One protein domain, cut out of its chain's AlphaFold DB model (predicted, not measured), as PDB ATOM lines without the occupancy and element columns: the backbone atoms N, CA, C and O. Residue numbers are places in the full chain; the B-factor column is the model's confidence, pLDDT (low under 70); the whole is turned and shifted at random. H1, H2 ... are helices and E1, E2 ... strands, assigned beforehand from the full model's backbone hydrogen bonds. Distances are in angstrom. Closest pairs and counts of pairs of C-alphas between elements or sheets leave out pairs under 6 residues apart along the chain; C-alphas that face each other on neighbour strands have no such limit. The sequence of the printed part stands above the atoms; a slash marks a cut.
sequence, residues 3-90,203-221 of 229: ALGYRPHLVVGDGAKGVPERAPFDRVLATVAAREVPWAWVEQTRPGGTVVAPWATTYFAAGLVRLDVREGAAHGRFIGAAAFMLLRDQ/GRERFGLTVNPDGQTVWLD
ATOM      1  N   ALA A   3      74.792 -25.133   8.504       76.19
ATOM      2  CA  ALA A   3      75.734 -24.189   7.899       76.19
ATOM      3  C   ALA A   3      75.298 -22.710   8.009       76.19
ATOM      4  O   ALA A   3      76.119 -21.822   7.840       76.19
ATOM      5  N   LEU A   4      74.024 -22.449   8.328       84.94
ATOM      6  CA  LEU A   4      73.480 -21.111   8.607       84.94
ATOM      7  C   LEU A   4      73.378 -20.842  10.124       84.94
ATOM      8  O   LEU A   4      72.672 -19.935  10.543       84.94
ATOM      9  N   GLY A   5      74.004 -21.677  10.964       89.88
ATOM     10  CA  GLY A   5      73.965 -21.553  12.427       89.88
ATOM     11  C   GLY A   5      72.699 -22.098  13.100       89.88
ATOM     12  O   GLY A   5      72.708 -22.326  14.306       89.88
ATOM     13  N   TYR A   6      71.638 -22.409  12.352       85.69
ATOM     14  CA  TYR A   6      70.411 -22.972  12.922       85.69
ATOM     15  C   TYR A   6      70.593 -24.433  13.352       85.69
ATOM     16  O   TYR A   6      71.178 -25.254  12.637       85.69
ATOM     17  N   ARG A   7      70.057 -24.772  14.528       88.75
ATOM     18  CA  ARG A   7      70.069 -26.120  15.114       88.75
ATOM     19  C   ARG A   7      68.628 -26.543  15.432       88.75
ATOM     20  O   ARG A   7      68.210 -26.434  16.582       88.75
ATOM     21  N   PRO A   8      67.837 -26.949  14.421       90.94
ATOM     22  CA  PRO A   8      66.476 -27.414  14.661       90.94
ATOM     23  C   PRO A   8      66.504 -28.675  15.526       90.94
ATOM     24  O   PRO A   8      67.380 -29.527  15.375       90.94
ATOM     25  N   HIS A   9      65.533 -28.792  16.424       92.62
ATOM     26  CA  HIS A   9      65.324 -30.003  17.201       92.62
ATOM     27  C   HIS A   9      64.260 -30.858  16.517       92.62
ATOM     28  O   HIS A   9      63.175 -30.364  16.221       92.62
ATOM     29  N   LEU A  10      64.583 -32.124  16.259       94.88
ATOM     30  CA  LEU A  10      63.662 -33.077  15.653       94.88
ATOM     31  C   LEU A  10      63.027 -33.936  16.743       94.88
ATOM     32  O   LEU A  10      63.737 -34.598  17.494       94.88
ATOM     33  N   VAL A  11      61.698 -33.964  16.765       96.88
ATOM     34  CA  VAL A  11      60.912 -34.909  17.561       96.88
ATOM     35  C   VAL A  11      60.201 -35.849  16.597       96.88
ATOM     36  O   VAL A  11      59.583 -35.400  15.631       96.88
ATOM     37  N   VAL A  12      60.302 -37.155  16.840       97.50
ATOM     38  CA  VAL A  12      59.567 -38.175  16.083       97.50
ATOM     39  C   VAL A  12      58.355 -38.579  16.909       97.50
ATOM     40  O   VAL A  12      58.499 -39.198  17.958       97.50
ATOM     41  N   GLY A  13      57.162 -38.217  16.446       95.38
ATOM     42  CA  GLY A  13      55.925 -38.462  17.179       95.38
ATOM     43  C   GLY A  13      54.689 -37.962  16.442       95.38
ATOM     44  O   GLY A  13      54.748 -37.585  15.269       95.38
ATOM     45  N   ASP A  14      53.561 -37.977  17.144       96.88
ATOM     46  CA  ASP A  14      52.302 -37.432  16.649       96.88
ATOM     47  C   ASP A  14      52.262 -35.911  16.841       96.88
ATOM     48  O   ASP A  14      52.085 -35.411  17.951       96.88
ATOM     49  N   GLY A  15      52.403 -35.174  15.738       96.69
ATOM     50  CA  GLY A  15      52.393 -33.713  15.748       96.69
ATOM     51  C   GLY A  15      51.082 -33.094  16.245       96.69
ATOM     52  O   GLY A  15      51.102 -31.942  16.672       96.69
ATOM     53  N   ALA A  16      49.958 -33.824  16.248       97.50
ATOM     54  CA  ALA A  16      48.707 -33.331  16.831       97.50
ATOM     55  C   ALA A  16      48.805 -33.164  18.357       97.50
ATOM     56  O   ALA A  16      48.117 -32.320  18.921       97.50
ATOM     57  N   LYS A  17      49.695 -33.916  19.019       97.81
ATOM     58  CA  LYS A  17      49.937 -33.839  20.469       97.81
ATOM     59  C   LYS A  17      50.951 -32.760  20.858       97.81
ATOM     60  O   LYS A  17      51.158 -32.516  22.045       97.81
ATOM     61  N   GLY A  18      51.580 -32.107  19.880       97.00
ATOM     62  CA  GLY A  18      52.650 -31.143  20.124       97.00
ATOM     63  C   GLY A  18      53.861 -31.773  20.820       97.00
ATOM     64  O   GLY A  18      54.175 -32.942  20.606       97.00
ATOM     65  N   VAL A  19      54.553 -30.973  21.628       97.81
ATOM     66  CA  VAL A  19      55.742 -31.345  22.408       97.81
ATOM     67  C   VAL A  19      55.664 -30.630  23.775       97.81
ATOM     68  O   VAL A  19      56.320 -29.597  23.960       97.81
ATOM     69  N   PRO A  20      54.826 -31.111  24.720       97.44
ATOM     70  CA  PRO A  20      54.564 -30.440  26.000       97.44
ATOM     71  C   PRO A  20      55.826 -30.085  26.795       97.44
ATOM     72  O   PRO A  20      55.912 -29.017  27.390       97.44
ATOM     73  N   GLU A  21      56.845 -30.941  26.756       97.12
ATOM     74  CA  GLU A  21      58.127 -30.773  27.441       97.12
ATOM     75  C   GLU A  21      58.982 -29.613  26.896       97.12
ATOM     76  O   GLU A  21      60.019 -29.271  27.467       97.12
ATOM     77  N   ARG A  22      58.562 -29.003  25.781       96.38
ATOM     78  CA  ARG A  22      59.198 -27.834  25.153       96.38
ATOM     79  C   ARG A  22      58.290 -26.611  25.110       96.38
ATOM     80  O   ARG A  22      58.729 -25.564  24.637       96.38
ATOM     81  N   ALA A  23      57.060 -26.747  25.592       96.19
ATOM     82  CA  ALA A  23      56.146 -25.637  25.761       96.19
ATOM     83  C   ALA A  23      56.666 -24.665  26.850       96.19
ATOM     84  O   ALA A  23      57.401 -25.076  27.753       96.19
ATOM     85  N   PRO A  24      56.277 -23.379  26.808       97.75
ATOM     86  CA  PRO A  24      55.395 -22.787  25.812       97.75
ATOM     87  C   PRO A  24      56.133 -22.308  24.551       97.75
ATOM     88  O   PRO A  24      57.276 -21.858  24.606       97.75
ATOM     89  N   PHE A  25      55.440 -22.328  23.414       98.31
ATOM     90  CA  PHE A  25      55.925 -21.798  22.142       98.31
ATOM     91  C   PHE A  25      55.482 -20.350  21.919       98.31
ATOM     92  O   PHE A  25      54.362 -19.961  22.249       98.31
ATOM     93  N   ASP A  26      56.341 -19.557  21.273       98.38
ATOM     94  CA  ASP A  26      55.976 -18.240  20.738       98.38
ATOM     95  C   ASP A  26      55.005 -18.337  19.559       98.38
ATOM     96  O   ASP A  26      54.111 -17.499  19.382       98.38
ATOM     97  N   ARG A  27      55.255 -19.330  18.701       98.50
ATOM     98  CA  ARG A  27      54.587 -19.544  17.424       98.50
ATOM     99  C   ARG A  27      54.494 -21.038  17.146       98.50
ATOM    100  O   ARG A  27      55.500 -21.737  17.244       98.50
ATOM    101  N   VAL A  28      53.323 -21.489  16.716       98.62
ATOM    102  CA  VAL A  28      53.114 -22.827  16.155       98.62
ATOM    103  C   VAL A  28      52.724 -22.668  14.691       98.62
ATOM    104  O   VAL A  28      51.769 -21.964  14.370       98.62
ATOM    105  N   LEU A  29      53.481 -23.302  13.798       98.25
ATOM    106  CA  LEU A  29      53.214 -23.322  12.361       98.25
ATOM    107  C   LEU A  29      52.947 -24.763  11.936       98.25
ATOM    108  O   LEU A  29      53.852 -25.596  11.969       98.25
ATOM    109  N   ALA A  30      51.721 -25.050  11.511       97.75
ATOM    110  CA  ALA A  30      51.363 -26.352  10.977       97.75
ATOM    111  C   ALA A  30      51.562 -26.374   9.457       97.75
ATOM    112  O   ALA A  30      50.945 -25.611   8.720       97.75
ATOM    113  N   THR A  31      52.391 -27.294   8.967       96.38
ATOM    114  CA  THR A  31      52.509 -27.615   7.533       96.38
ATOM    115  C   THR A  31      51.655 -28.836   7.181       96.38
ATOM    116  O   THR A  31      52.075 -29.729   6.445       96.38
ATOM    117  N   VAL A  32      50.478 -28.919   7.799       96.62
ATOM    118  CA  VAL A  32      49.497 -30.001   7.702       96.62
ATOM    119  C   VAL A  32      48.122 -29.389   7.963       96.62
ATOM    120  O   VAL A  32      47.998 -28.522   8.826       96.62
ATOM    121  N   ALA A  33      47.107 -29.795   7.205       96.81
ATOM    122  CA  ALA A  33      45.756 -29.286   7.387       96.81
ATOM    123  C   ALA A  33      45.045 -29.976   8.552       96.81
ATOM    124  O   ALA A  33      45.219 -31.179   8.773       96.81
ATOM    125  N   ALA A  34      44.202 -29.221   9.246       96.81
ATOM    126  CA  ALA A  34      43.335 -29.717  10.300       96.81
ATOM    127  C   ALA A  34      41.866 -29.399   9.984       96.81
ATOM    128  O   ALA A  34      41.535 -28.295   9.559       96.81
ATOM    129  N   ARG A  35      40.979 -30.369  10.197       95.62
ATOM    130  CA  ARG A  35      39.533 -30.144  10.298       95.62
ATOM    131  C   ARG A  35      39.168 -29.592  11.658       95.62
ATOM    132  O   ARG A  35      38.383 -28.661  11.753       95.62
ATOM    133  N   GLU A  36      39.801 -30.139  12.686       96.25
ATOM    134  CA  GLU A  36      39.749 -29.649  14.055       96.25
ATOM    135  C   GLU A  36      41.166 -29.298  14.474       96.25
ATOM    136  O   GLU A  36      42.043 -30.166  14.469       96.25
ATOM    137  N   VAL A  37      41.412 -28.026  14.784       97.94
ATOM    138  CA  VAL A  37      42.724 -27.575  15.255       97.94
ATOM    139  C   VAL A  37      43.020 -28.287  16.580       97.94
ATOM    140  O   VAL A  37      42.273 -28.080  17.537       97.94
ATOM    141  N   PRO A  38      44.080 -29.115  16.674       98.19
ATOM    142  CA  PRO A  38      44.395 -29.816  17.911       98.19
ATOM    143  C   PRO A  38      44.584 -28.843  19.074       98.19
ATOM    144  O   PRO A  38      45.400 -27.922  18.992       98.19
ATOM    145  N   TRP A  39      43.867 -29.081  20.176       98.31
ATOM    146  CA  TRP A  39      43.937 -28.227  21.365       98.31
ATOM    147  C   TRP A  39      45.372 -28.067  21.884       98.31
ATOM    148  O   TRP A  39      45.775 -26.968  22.253       98.31
ATOM    149  N   ALA A  40      46.186 -29.122  21.793       98.31
ATOM    150  CA  ALA A  40      47.595 -29.103  22.181       98.31
ATOM    151  C   ALA A  40      48.412 -27.996  21.484       98.31
ATOM    152  O   ALA A  40      49.350 -27.468  22.075       98.31
ATOM    153  N   TRP A  41      48.067 -27.604  20.250       98.50
ATOM    154  CA  TRP A  41      48.744 -26.497  19.561       98.50
ATOM    155  C   TRP A  41      48.449 -25.147  20.218       98.50
ATOM    156  O   TRP A  41      49.314 -24.272  20.238       98.50
ATOM    157  N   VAL A  42      47.240 -24.980  20.755       98.50
ATOM    158  CA  VAL A  42      46.820 -23.776  21.477       98.50
ATOM    159  C   VAL A  42      47.362 -23.796  22.901       98.50
ATOM    160  O   VAL A  42      48.022 -22.846  23.306       98.50
ATOM    161  N   GLU A  43      47.153 -24.893  23.628       98.38
ATOM    162  CA  GLU A  43      47.571 -25.075  25.022       98.38
ATOM    163  C   GLU A  43      49.081 -24.899  25.215       98.38
ATOM    164  O   GLU A  43      49.529 -24.282  26.178       98.38
ATOM    165  N   GLN A  44      49.881 -25.401  24.273       98.44
ATOM    166  CA  GLN A  44      51.339 -25.303  24.336       98.44
ATOM    167  C   GLN A  44      51.874 -23.978  23.784       98.44
ATOM    168  O   GLN A  44      53.086 -23.783  23.739       98.44
ATOM    169  N   THR A  45      51.013 -23.055  23.357       98.69
ATOM    170  CA  THR A  45      51.405 -21.723  22.890       98.69
ATOM    171  C   THR A  45      51.187 -20.707  24.010       98.69
ATOM    172  O   THR A  45      50.130 -20.670  24.635       98.69
ATOM    173  N   ARG A  46      52.180 -19.850  24.281       98.06
ATOM    174  CA  ARG A  46      52.051 -18.837  25.345       98.06
ATOM    175  C   ARG A  46      50.892 -17.864  25.064       98.06
ATOM    176  O   ARG A  46      50.618 -17.585  23.895       98.06
ATOM    177  N   PRO A  47      50.291 -17.233  26.089       97.44
ATOM    178  CA  PRO A  47      49.443 -16.058  25.884       97.44
ATOM    179  C   PRO A  47      50.166 -14.975  25.059       97.44
ATOM    180  O   PRO A  47      51.334 -14.674  25.303       97.44
ATOM    181  N   GLY A  48      49.493 -14.414  24.052       97.38
ATOM    182  CA  GLY A  48      50.077 -13.521  23.038       97.38
ATOM    183  C   GLY A  48      50.848 -14.239  21.915       97.38
ATOM    184  O   GLY A  48      51.376 -13.604  20.996       97.38
ATOM    185  N   GLY A  49      50.938 -15.568  21.977       98.50
ATOM    186  CA  GLY A  49      51.482 -16.415  20.924       98.50
ATOM    187  C   GLY A  49      50.544 -16.525  19.718       98.50
ATOM    188  O   GLY A  49      49.390 -16.099  19.766       98.50
ATOM    189  N   THR A  50      51.040 -17.097  18.620       98.81
ATOM    190  CA  THR A  50      50.257 -17.249  17.382       98.81
ATOM    191  C   THR A  50      50.319 -18.685  16.879       98.81
ATOM    192  O   THR A  50      51.403 -19.258  16.775       98.81
ATOM    193  N   VAL A  51      49.172 -19.229  16.488       98.75
ATOM    194  CA  VAL A  51      49.045 -20.496  15.764       98.75
ATOM    195  C   VAL A  51      48.670 -20.192  14.316       98.75
ATOM    196  O   VAL A  51      47.727 -19.445  14.059       98.75
ATOM    197  N   VAL A  52      49.402 -20.750  13.356       98.69
ATOM    198  CA  VAL A  52      49.075 -20.667  11.927       98.69
ATOM    199  C   VAL A  52      48.891 -22.076  11.393       98.69
ATOM    200  O   VAL A  52      49.812 -22.889  11.474       98.69
ATOM    201  N   ALA A  53      47.711 -22.363  10.848       98.25
ATOM    202  CA  ALA A  53      47.369 -23.696  10.378       98.25
ATOM    203  C   ALA A  53      46.501 -23.654   9.114       98.25
ATOM    204  O   ALA A  53      45.555 -22.867   9.039       98.25
ATOM    205  N   PRO A  54      46.778 -24.507   8.117       97.81
ATOM    206  CA  PRO A  54      45.801 -24.840   7.099       97.81
ATOM    207  C   PRO A  54      44.578 -25.513   7.743       97.81
ATOM    208  O   PRO A  54      44.710 -26.371   8.618       97.81
ATOM    209  N   TRP A  55      43.387 -25.128   7.305       97.62
ATOM    210  CA  TRP A  55      42.101 -25.570   7.827       97.62
ATOM    211  C   TRP A  55      41.182 -26.024   6.694       97.62
ATOM    212  O   TRP A  55      41.166 -25.425   5.614       97.62
ATOM    213  N   ALA A  56      40.415 -27.082   6.939       95.44
ATOM    214  CA  ALA A  56      39.558 -27.698   5.934       95.44
ATOM    215  C   ALA A  56      38.282 -28.301   6.537       95.44
ATOM    216  O   ALA A  56      38.231 -28.650   7.708       95.44
ATOM    217  N   THR A  57      37.279 -28.528   5.698       94.06
ATOM    218  CA  THR A  57      36.138 -29.412   5.950       94.06
ATOM    219  C   THR A  57      36.229 -30.632   5.026       94.06
ATOM    220  O   THR A  57      37.268 -30.891   4.411       94.06
ATOM    221  N   THR A  58      35.173 -31.445   4.938       90.56
ATOM    222  CA  THR A  58      35.104 -32.485   3.894       90.56
ATOM    223  C   THR A  58      34.911 -31.879   2.500       90.56
ATOM    224  O   THR A  58      35.436 -32.430   1.536       90.56
ATOM    225  N   TYR A  59      34.236 -30.732   2.421       92.38
ATOM    226  CA  TYR A  59      33.899 -30.039   1.181       92.38
ATOM    227  C   TYR A  59      34.974 -29.014   0.770       92.38
ATOM    228  O   TYR A  59      35.415 -28.998  -0.375       92.38
ATOM    229  N   PHE A  60      35.447 -28.194   1.712       86.00
ATOM    230  CA  PHE A  60      36.386 -27.095   1.466       86.00
ATOM    231  C   PHE A  60      37.783 -27.432   1.996       86.00
ATOM    232  O   PHE A  60      37.930 -27.722   3.176       86.00
ATOM    233  N   ALA A  61      38.831 -27.373   1.170       78.00
ATOM    234  CA  ALA A  61      40.144 -27.935   1.525       78.00
ATOM    235  C   ALA A  61      41.315 -26.935   1.578       78.00
ATOM    236  O   ALA A  61      42.472 -27.354   1.501       78.00
ATOM    237  N   ALA A  62      41.052 -25.627   1.674       82.44
ATOM    238  CA  ALA A  62      42.103 -24.639   1.429       82.44
ATOM    239  C   ALA A  62      42.082 -23.395   2.327       82.44
ATOM    240  O   ALA A  62      42.622 -22.382   1.913       82.44
ATOM    241  N   GLY A  63      41.517 -23.401   3.535       94.75
ATOM    242  CA  GLY A  63      41.605 -22.234   4.425       94.75
ATOM    243  C   GLY A  63      42.989 -22.110   5.068       94.75
ATOM    244  O   GLY A  63      43.557 -23.116   5.465       94.75
ATOM    245  N   LEU A  64      43.545 -20.905   5.222       97.88
ATOM    246  CA  LEU A  64      44.704 -20.663   6.097       97.88
ATOM    247  C   LEU A  64      44.272 -19.801   7.279       97.88
ATOM    248  O   LEU A  64      43.954 -18.629   7.077       97.88
ATOM    249  N   VAL A  65      44.279 -20.347   8.495       98.38
ATOM    250  CA  VAL A  65      43.953 -19.587   9.707       98.38
ATOM    251  C   VAL A  65      45.210 -19.064  10.393       98.38
ATOM    252  O   VAL A  65      46.218 -19.763  10.492       98.38
ATOM    253  N   ARG A  66      45.134 -17.829  10.896       98.62
ATOM    254  CA  ARG A  66      46.090 -17.254  11.851       98.62
ATOM    255  C   ARG A  66      45.327 -16.904  13.117       98.62
ATOM    256  O   ARG A  66      44.475 -16.020  13.075       98.62
ATOM    257  N   LEU A  67      45.656 -17.577  14.212       98.69
ATOM    258  CA  LEU A  67      44.996 -17.464  15.506       98.69
ATOM    259  C   LEU A  67      45.958 -16.875  16.535       98.69
ATOM    260  O   LEU A  67      47.098 -17.320  16.638       98.69
ATOM    261  N   ASP A  68      45.496 -15.904  17.311       98.56
ATOM    262  CA  ASP A  68      46.218 -15.356  18.453       98.56
ATOM    263  C   ASP A  68      45.695 -15.997  19.744       98.56
ATOM    264  O   ASP A  68      44.481 -16.068  19.974       98.56
ATOM    265  N   VAL A  69      46.615 -16.480  20.581       98.56
ATOM    266  CA  VAL A  69      46.292 -17.158  21.841       98.56
ATOM    267  C   VAL A  69      46.101 -16.126  22.942       98.56
ATOM    268  O   VAL A  69      47.011 -15.357  23.251       98.56
ATOM    269  N   ARG A  70      44.917 -16.092  23.548       95.81
ATOM    270  CA  ARG A  70      44.563 -15.192  24.651       95.81
ATOM    271  C   ARG A  70      43.431 -15.794  25.471       95.81
ATOM    272  O   ARG A  70      42.591 -16.491  24.918       95.81
ATOM    273  N   GLU A  71      43.406 -15.497  26.769       91.25
ATOM    274  CA  GLU A  71      42.279 -15.854  27.651       91.25
ATOM    275  C   GLU A  71      41.948 -17.363  27.648       91.25
ATOM    276  O   GLU A  71      40.791 -17.753  27.727       91.25
ATOM    277  N   GLY A  72      42.967 -18.225  27.535       91.38
ATOM    278  CA  GLY A  72      42.771 -19.681  27.519       91.38
ATOM    279  C   GLY A  72      42.125 -20.219  26.238       91.38
ATOM    280  O   GLY A  72      41.544 -21.297  26.263       91.38
ATOM    281  N   ALA A  73      42.217 -19.476  25.134       97.50
ATOM    282  CA  ALA A  73      41.641 -19.803  23.835       97.50
ATOM    283  C   ALA A  73      42.502 -19.241  22.689       97.50
ATOM    284  O   ALA A  73      43.392 -18.413  22.899       97.50
ATOM    285  N   ALA A  74      42.222 -19.656  21.457       98.38
ATOM    286  CA  ALA A  74      42.824 -19.102  20.248       98.38
ATOM    287  C   ALA A  74      41.749 -18.500  19.344       98.38
ATOM    288  O   ALA A  74      40.762 -19.152  19.022       98.38
ATOM    289  N   HIS A  75      41.958 -17.260  18.902       98.06
ATOM    290  CA  HIS A  75      40.997 -16.530  18.077       98.06
ATOM    291  C   HIS A  75      41.688 -15.914  16.871       98.06
ATOM    292  O   HIS A  75      42.752 -15.312  17.008       98.06
ATOM    293  N   GLY A  76      41.073 -15.978  15.695       98.12
ATOM    294  CA  GLY A  76      41.637 -15.283  14.545       98.12
ATOM    295  C   GLY A  76      40.867 -15.458  13.254       98.12
ATOM    296  O   GLY A  76      39.688 -15.798  13.263       98.12
ATOM    297  N   ARG A  77      41.531 -15.164  12.137       98.31
ATOM    298  CA  ARG A  77      40.910 -15.032  10.811       98.31
ATOM    299  C   ARG A  77      41.462 -16.041   9.824       98.31
ATOM    300  O   ARG A  77      42.606 -16.485   9.954       98.31
ATOM    301  N   PHE A  78      40.675 -16.302   8.787       98.12
ATOM    302  CA  PHE A  78      41.190 -16.879   7.554       98.12
ATOM    303  C   PHE A  78      41.942 -15.788   6.781       98.12
ATOM    304  O   PHE A  78      41.366 -14.777   6.395       98.12
ATOM    305  N   ILE A  79      43.245 -15.973   6.578       97.12
ATOM    306  CA  ILE A  79      44.144 -14.960   5.997       97.12
ATOM    307  C   ILE A  79      44.546 -15.260   4.550       97.12
ATOM    308  O   ILE A  79      45.245 -14.474   3.918       97.12
ATOM    309  N   GLY A  80      44.133 -16.402   4.008       95.25
ATOM    310  CA  GLY A  80      44.550 -16.835   2.683       95.25
ATOM    311  C   GLY A  80      44.110 -18.254   2.379       95.25
ATOM    312  O   GLY A  80      43.277 -18.816   3.096       95.25
ATOM    313  N   ALA A  81      44.691 -18.801   1.313       94.19
ATOM    314  CA  ALA A  81      44.489 -20.181   0.927       94.19
ATOM    315  C   ALA A  81      45.758 -21.017   1.130       94.19
ATOM    316  O   ALA A  81      46.855 -20.562   0.810       94.19
ATOM    317  N   ALA A  82      45.607 -22.230   1.657       93.62
ATOM    318  CA  ALA A  82      46.703 -23.180   1.830       93.62
ATOM    319  C   ALA A  82      46.180 -24.619   1.729       93.62
ATOM    320  O   ALA A  82      45.603 -25.144   2.677       93.62
ATOM    321  N   ALA A  83      46.395 -25.265   0.584       90.31
ATOM    322  CA  ALA A  83      46.080 -26.679   0.414       90.31
ATOM    323  C   ALA A  83      47.233 -27.536   0.957       90.31
ATOM    324  O   ALA A  83      48.355 -27.475   0.456       90.31
ATOM    325  N   PHE A  84      46.959 -28.336   1.985       93.75
ATOM    326  CA  PHE A  84      47.923 -29.247   2.605       93.75
ATOM    327  C   PHE A  84      47.303 -30.623   2.829       93.75
ATOM    328  O   PHE A  84      46.085 -30.781   2.899       93.75
ATOM    329  N   MET A  85      48.156 -31.636   2.993       93.25
ATOM    330  CA  MET A  85      47.705 -32.955   3.435       93.25
ATOM    331  C   MET A  85      47.050 -32.838   4.814       93.25
ATOM    332  O   MET A  85      47.592 -32.170   5.690       93.25
ATOM    333  N   LEU A  86      45.923 -33.518   5.021       95.19
ATOM    334  CA  LEU A  86      45.259 -33.569   6.324       95.19
ATOM    335  C   LEU A  86      46.084 -34.355   7.353       95.19
ATOM    336  O   LEU A  86      46.751 -35.348   7.005       95.19
ATOM    337  N   LEU A  87      45.966 -33.935   8.620       96.50
ATOM    338  CA  LEU A  87      46.359 -34.705   9.800       96.50
ATOM    339  C   LEU A  87      45.877 -36.142   9.644       96.50
ATOM    340  O   LEU A  87      44.768 -36.379   9.166       96.50
ATOM    341  N   ARG A  88      46.732 -37.104  10.008       94.19
ATOM    342  CA  ARG A  88      46.522 -38.522   9.685       94.19
ATOM    343  C   ARG A  88      45.147 -39.012  10.131       94.19
ATOM    344  O   ARG A  88      44.439 -39.587   9.311       94.19
ATOM    345  N   ASP A  89      44.779 -38.698  11.365       93.69
ATOM    346  CA  ASP A  89      43.538 -39.161  11.991       93.69
ATOM    347  C   ASP A  89      42.312 -38.348  11.545       93.69
ATOM    348  O   ASP A  89      41.180 -38.747  11.781       93.69
ATOM    349  N   GLN A  90      42.524 -37.231  10.842       93.81
ATOM    350  CA  GLN A  90      41.464 -36.368  10.309       93.81
ATOM    351  C   GLN A  90      41.270 -36.534   8.793       93.81
ATOM    352  O   GLN A  90      40.512 -35.791   8.164       93.81
ATOM    353  N   GLY A 203      33.545 -12.501   1.656       96.69
ATOM    354  CA  GLY A 203      34.801 -13.180   1.347       96.69
ATOM    355  C   GLY A 203      35.354 -13.925   2.566       96.69
ATOM    356  O   GLY A 203      34.949 -13.678   3.707       96.69
ATOM    357  N   ARG A 204      36.285 -14.862   2.337       95.56
ATOM    358  CA  ARG A 204      36.855 -15.723   3.396       95.56
ATOM    359  C   ARG A 204      37.480 -14.924   4.547       95.56
ATOM    360  O   ARG A 204      37.430 -15.359   5.687       95.56
ATOM    361  N   GLU A 205      38.036 -13.749   4.266       96.25
ATOM    362  CA  GLU A 205      38.699 -12.863   5.228       96.25
ATOM    363  C   GLU A 205      37.760 -12.317   6.311       96.25
ATOM    364  O   GLU A 205      38.204 -11.955   7.403       96.25
ATOM    365  N   ARG A 206      36.449 -12.296   6.034       97.81
ATOM    366  CA  ARG A 206      35.422 -11.942   7.019       97.81
ATOM    367  C   ARG A 206      35.071 -13.090   7.951       97.81
ATOM    368  O   ARG A 206      34.455 -12.846   8.987       97.81
ATOM    369  N   PHE A 207      35.488 -14.311   7.647       98.44
ATOM    370  CA  PHE A 207      35.325 -15.437   8.551       98.44
ATOM    371  C   PHE A 207      36.479 -15.493   9.548       98.44
ATOM    372  O   PHE A 207      37.608 -15.058   9.286       98.44
ATOM    373  N   GLY A 208      36.198 -16.049  10.711       98.31
ATOM    374  CA  GLY A 208      37.199 -16.355  11.712       98.31
ATOM    375  C   GLY A 208      36.910 -17.656  12.431       98.31
ATOM    376  O   GLY A 208      35.878 -18.283  12.213       98.31
ATOM    377  N   LEU A 209      37.866 -18.069  13.252       98.50
ATOM    378  CA  LEU A 209      37.826 -19.308  14.011       98.50
ATOM    379  C   LEU A 209      38.186 -19.009  15.465       98.50
ATOM    380  O   LEU A 209      39.133 -18.269  15.745       98.50
ATOM    381  N   THR A 210      37.409 -19.587  16.371       98.44
ATOM    382  CA  THR A 210      37.713 -19.687  17.800       98.44
ATOM    383  C   THR A 210      38.010 -21.144  18.119       98.44
ATOM    384  O   THR A 210      37.256 -22.004  17.674       98.44
ATOM    385  N   VAL A 211      39.078 -21.421  18.863       98.56
ATOM    386  CA  VAL A 211      39.473 -22.767  19.306       98.56
ATOM    387  C   VAL A 211      39.714 -22.738  20.810       98.56
ATOM    388  O   VAL A 211      40.558 -21.973  21.284       98.56
ATOM    389  N   ASN A 212      38.991 -23.589  21.532       97.06
ATOM    390  CA  ASN A 212      38.943 -23.696  22.989       97.06
ATOM    391  C   ASN A 212      39.071 -25.184  23.393       97.06
ATOM    392  O   ASN A 212      38.999 -26.050  22.515       97.06
ATOM    393  N   PRO A 213      39.199 -25.519  24.693       96.38
ATOM    394  CA  PRO A 213      39.240 -26.918  25.137       96.38
ATOM    395  C   PRO A 213      38.029 -27.757  24.695       96.38
ATOM    396  O   PRO A 213      38.177 -28.950  24.444       96.38
ATOM    397  N   ASP A 214      36.855 -27.133  24.559       95.25
ATOM    398  CA  ASP A 214      35.598 -27.814  24.214       95.25
ATOM    399  C   ASP A 214      35.383 -27.998  22.701       95.25
ATOM    400  O   ASP A 214      34.413 -28.627  22.282       95.25
ATOM    401  N   GLY A 215      36.262 -27.434  21.866       96.00
ATOM    402  CA  GLY A 215      36.169 -27.527  20.411       96.00
ATOM    403  C   GLY A 215      36.441 -26.205  19.706       96.00
ATOM    404  O   GLY A 215      37.174 -25.342  20.193       96.00
ATOM    405  N   GLN A 216      35.857 -26.045  18.519       97.31
ATOM    406  CA  GLN A 216      36.078 -24.871  17.684       97.31
ATOM    407  C   GLN A 216      34.789 -24.364  17.037       97.31
ATOM    408  O   GLN A 216      33.907 -25.145  16.684       97.31
ATOM    409  N   THR A 217      34.729 -23.056  16.805       97.69
ATOM    410  CA  THR A 217      33.571 -22.383  16.209       97.69
ATOM    411  C   THR A 217      34.028 -21.432  15.118       97.69
ATOM    412  O   THR A 217      34.849 -20.545  15.366       97.69
ATOM    413  N   VAL A 218      33.479 -21.595  13.913       98.19
ATOM    414  CA  VAL A 218      33.634 -20.622  12.825       98.19
ATOM    415  C   VAL A 218      32.598 -19.516  12.992       98.19
ATOM    416  O   VAL A 218      31.441 -19.776  13.316       98.19
ATOM    417  N   TRP A 219      33.006 -18.276  12.762       98.38
ATOM    418  CA  TRP A 219      32.170 -17.093  12.945       98.38
ATOM    419  C   TRP A 219      32.368 -16.076  11.818       98.38
ATOM    420  O   TRP A 219      33.384 -16.096  11.122       98.38
ATOM    421  N   LEU A 220      31.395 -15.181  11.640       98.38
ATOM    422  CA  LEU A 220      31.412 -14.101  10.650       98.38
ATOM    423  C   LEU A 220      31.600 -12.747  11.343       98.38
ATOM    424  O   LEU A 220      30.832 -12.384  12.224       98.38
ATOM    425  N   ASP A 221      32.590 -11.968  10.910       97.81
ATOM    426  CA  ASP A 221      32.969 -10.638  11.421       97.81
ATOM    427  C   ASP A 221      33.418 -10.565  12.888       97.81
ATOM    428  O   ASP A 221      34.345  -9.811  13.178       97.81
TER     429      ASP A 221
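Overview. This is residues 3 to 90 and 203 to 221 of the 229 residues of the protein "Protein-L-isoaspartate(D-aspartate) O-methyltransferase (PCMT)" of Actinorugispora endophytica (UniProt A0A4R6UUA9). One twisted sheet of six strands, E1 to E6, makes a wall with the short helix H1 over one face, and a tail, residues 3 to 10, stands free beyond the body. On H1's side of the wall also run the links at residues 30 to 38 and 82 to 90, while the opposite face has no named helix. The 107 printed residues hold, along the chain, E1 H1 E2 E3 E4 E5 E6; the sheet's order is E1 E2 E3 E4 E5 E6, mixed, and the class is mostly strand, with under half of the residues in named elements. The whole is compact, with a radius of gyration of the C-alphas of 13.9 A and spans of 42 by 30 by 28 A, the tail adding to the length.

Arrangement. E1, residues 25 to 29, is an edge strand, parallel to its neighbour E2, residues 45 to 55, at 4 degrees; N 52 and O 28 are 2.8 A apart, within hydrogen-bond range. Between them in the chain comes H1, residues 39 to 43, and the three form a strand-helix-strand unit, two parallel neighbour strands joined through a helix, with a right-handed crossover. E2 and E3, residues 63 to 70, are an antiparallel hairpin at 167 degrees, with N 55 and O 63 2.7 A apart. E3 and E4, residues 73 to 81, are a hairpin at 155 degrees, with N 68 and O 75 2.8 A apart. E2, E3 and E4 form a meander, each strand the antiparallel neighbour of the one before. E5, residues 207 to 212, is antiparallel to E4 at 146 degrees, with N 211 and O 74 2.8 A apart. E5 and the other edge strand, E6, residues 215 to 220, are a hairpin at 158 degrees, with N 208 and O 219 2.8 A apart. H1 is on the sheet at a height of 7.0 A, only just over E3, on which 3 of its 5 C-alphas fall; the closest C-alphas of H1 and E4 are those of Val 42 and Ala 74, 6.3 A. Every O i to N i+4 pair of H1 is within hydrogen-bond range. E1 and E6 are apart.

Along the chain. E1 begins at C-alpha 25, (55.925, -21.798, 22.142). H1 is 6.0 A long. E2, 18.1 A, bends by 120 degrees at residue 48. E3 measures 21.6 A and E4 23.1 A, with a bend of 52 degrees at residue 77. E5 is 17.0 A long, and E6, 17.3 A, ends at C-alpha 220, (31.412, -14.101, 10.650).

Size, cuts and confidence. The C-alphas of Ala 3 and Leu 220, the two farthest apart, are 45.5 A apart. Residues 91 to 202 are not printed, and C-alphas 90 and 203 across the cut are 25.7 A apart. Of the links printed whole, none is long. No printed residue is under 70 in pLDDT.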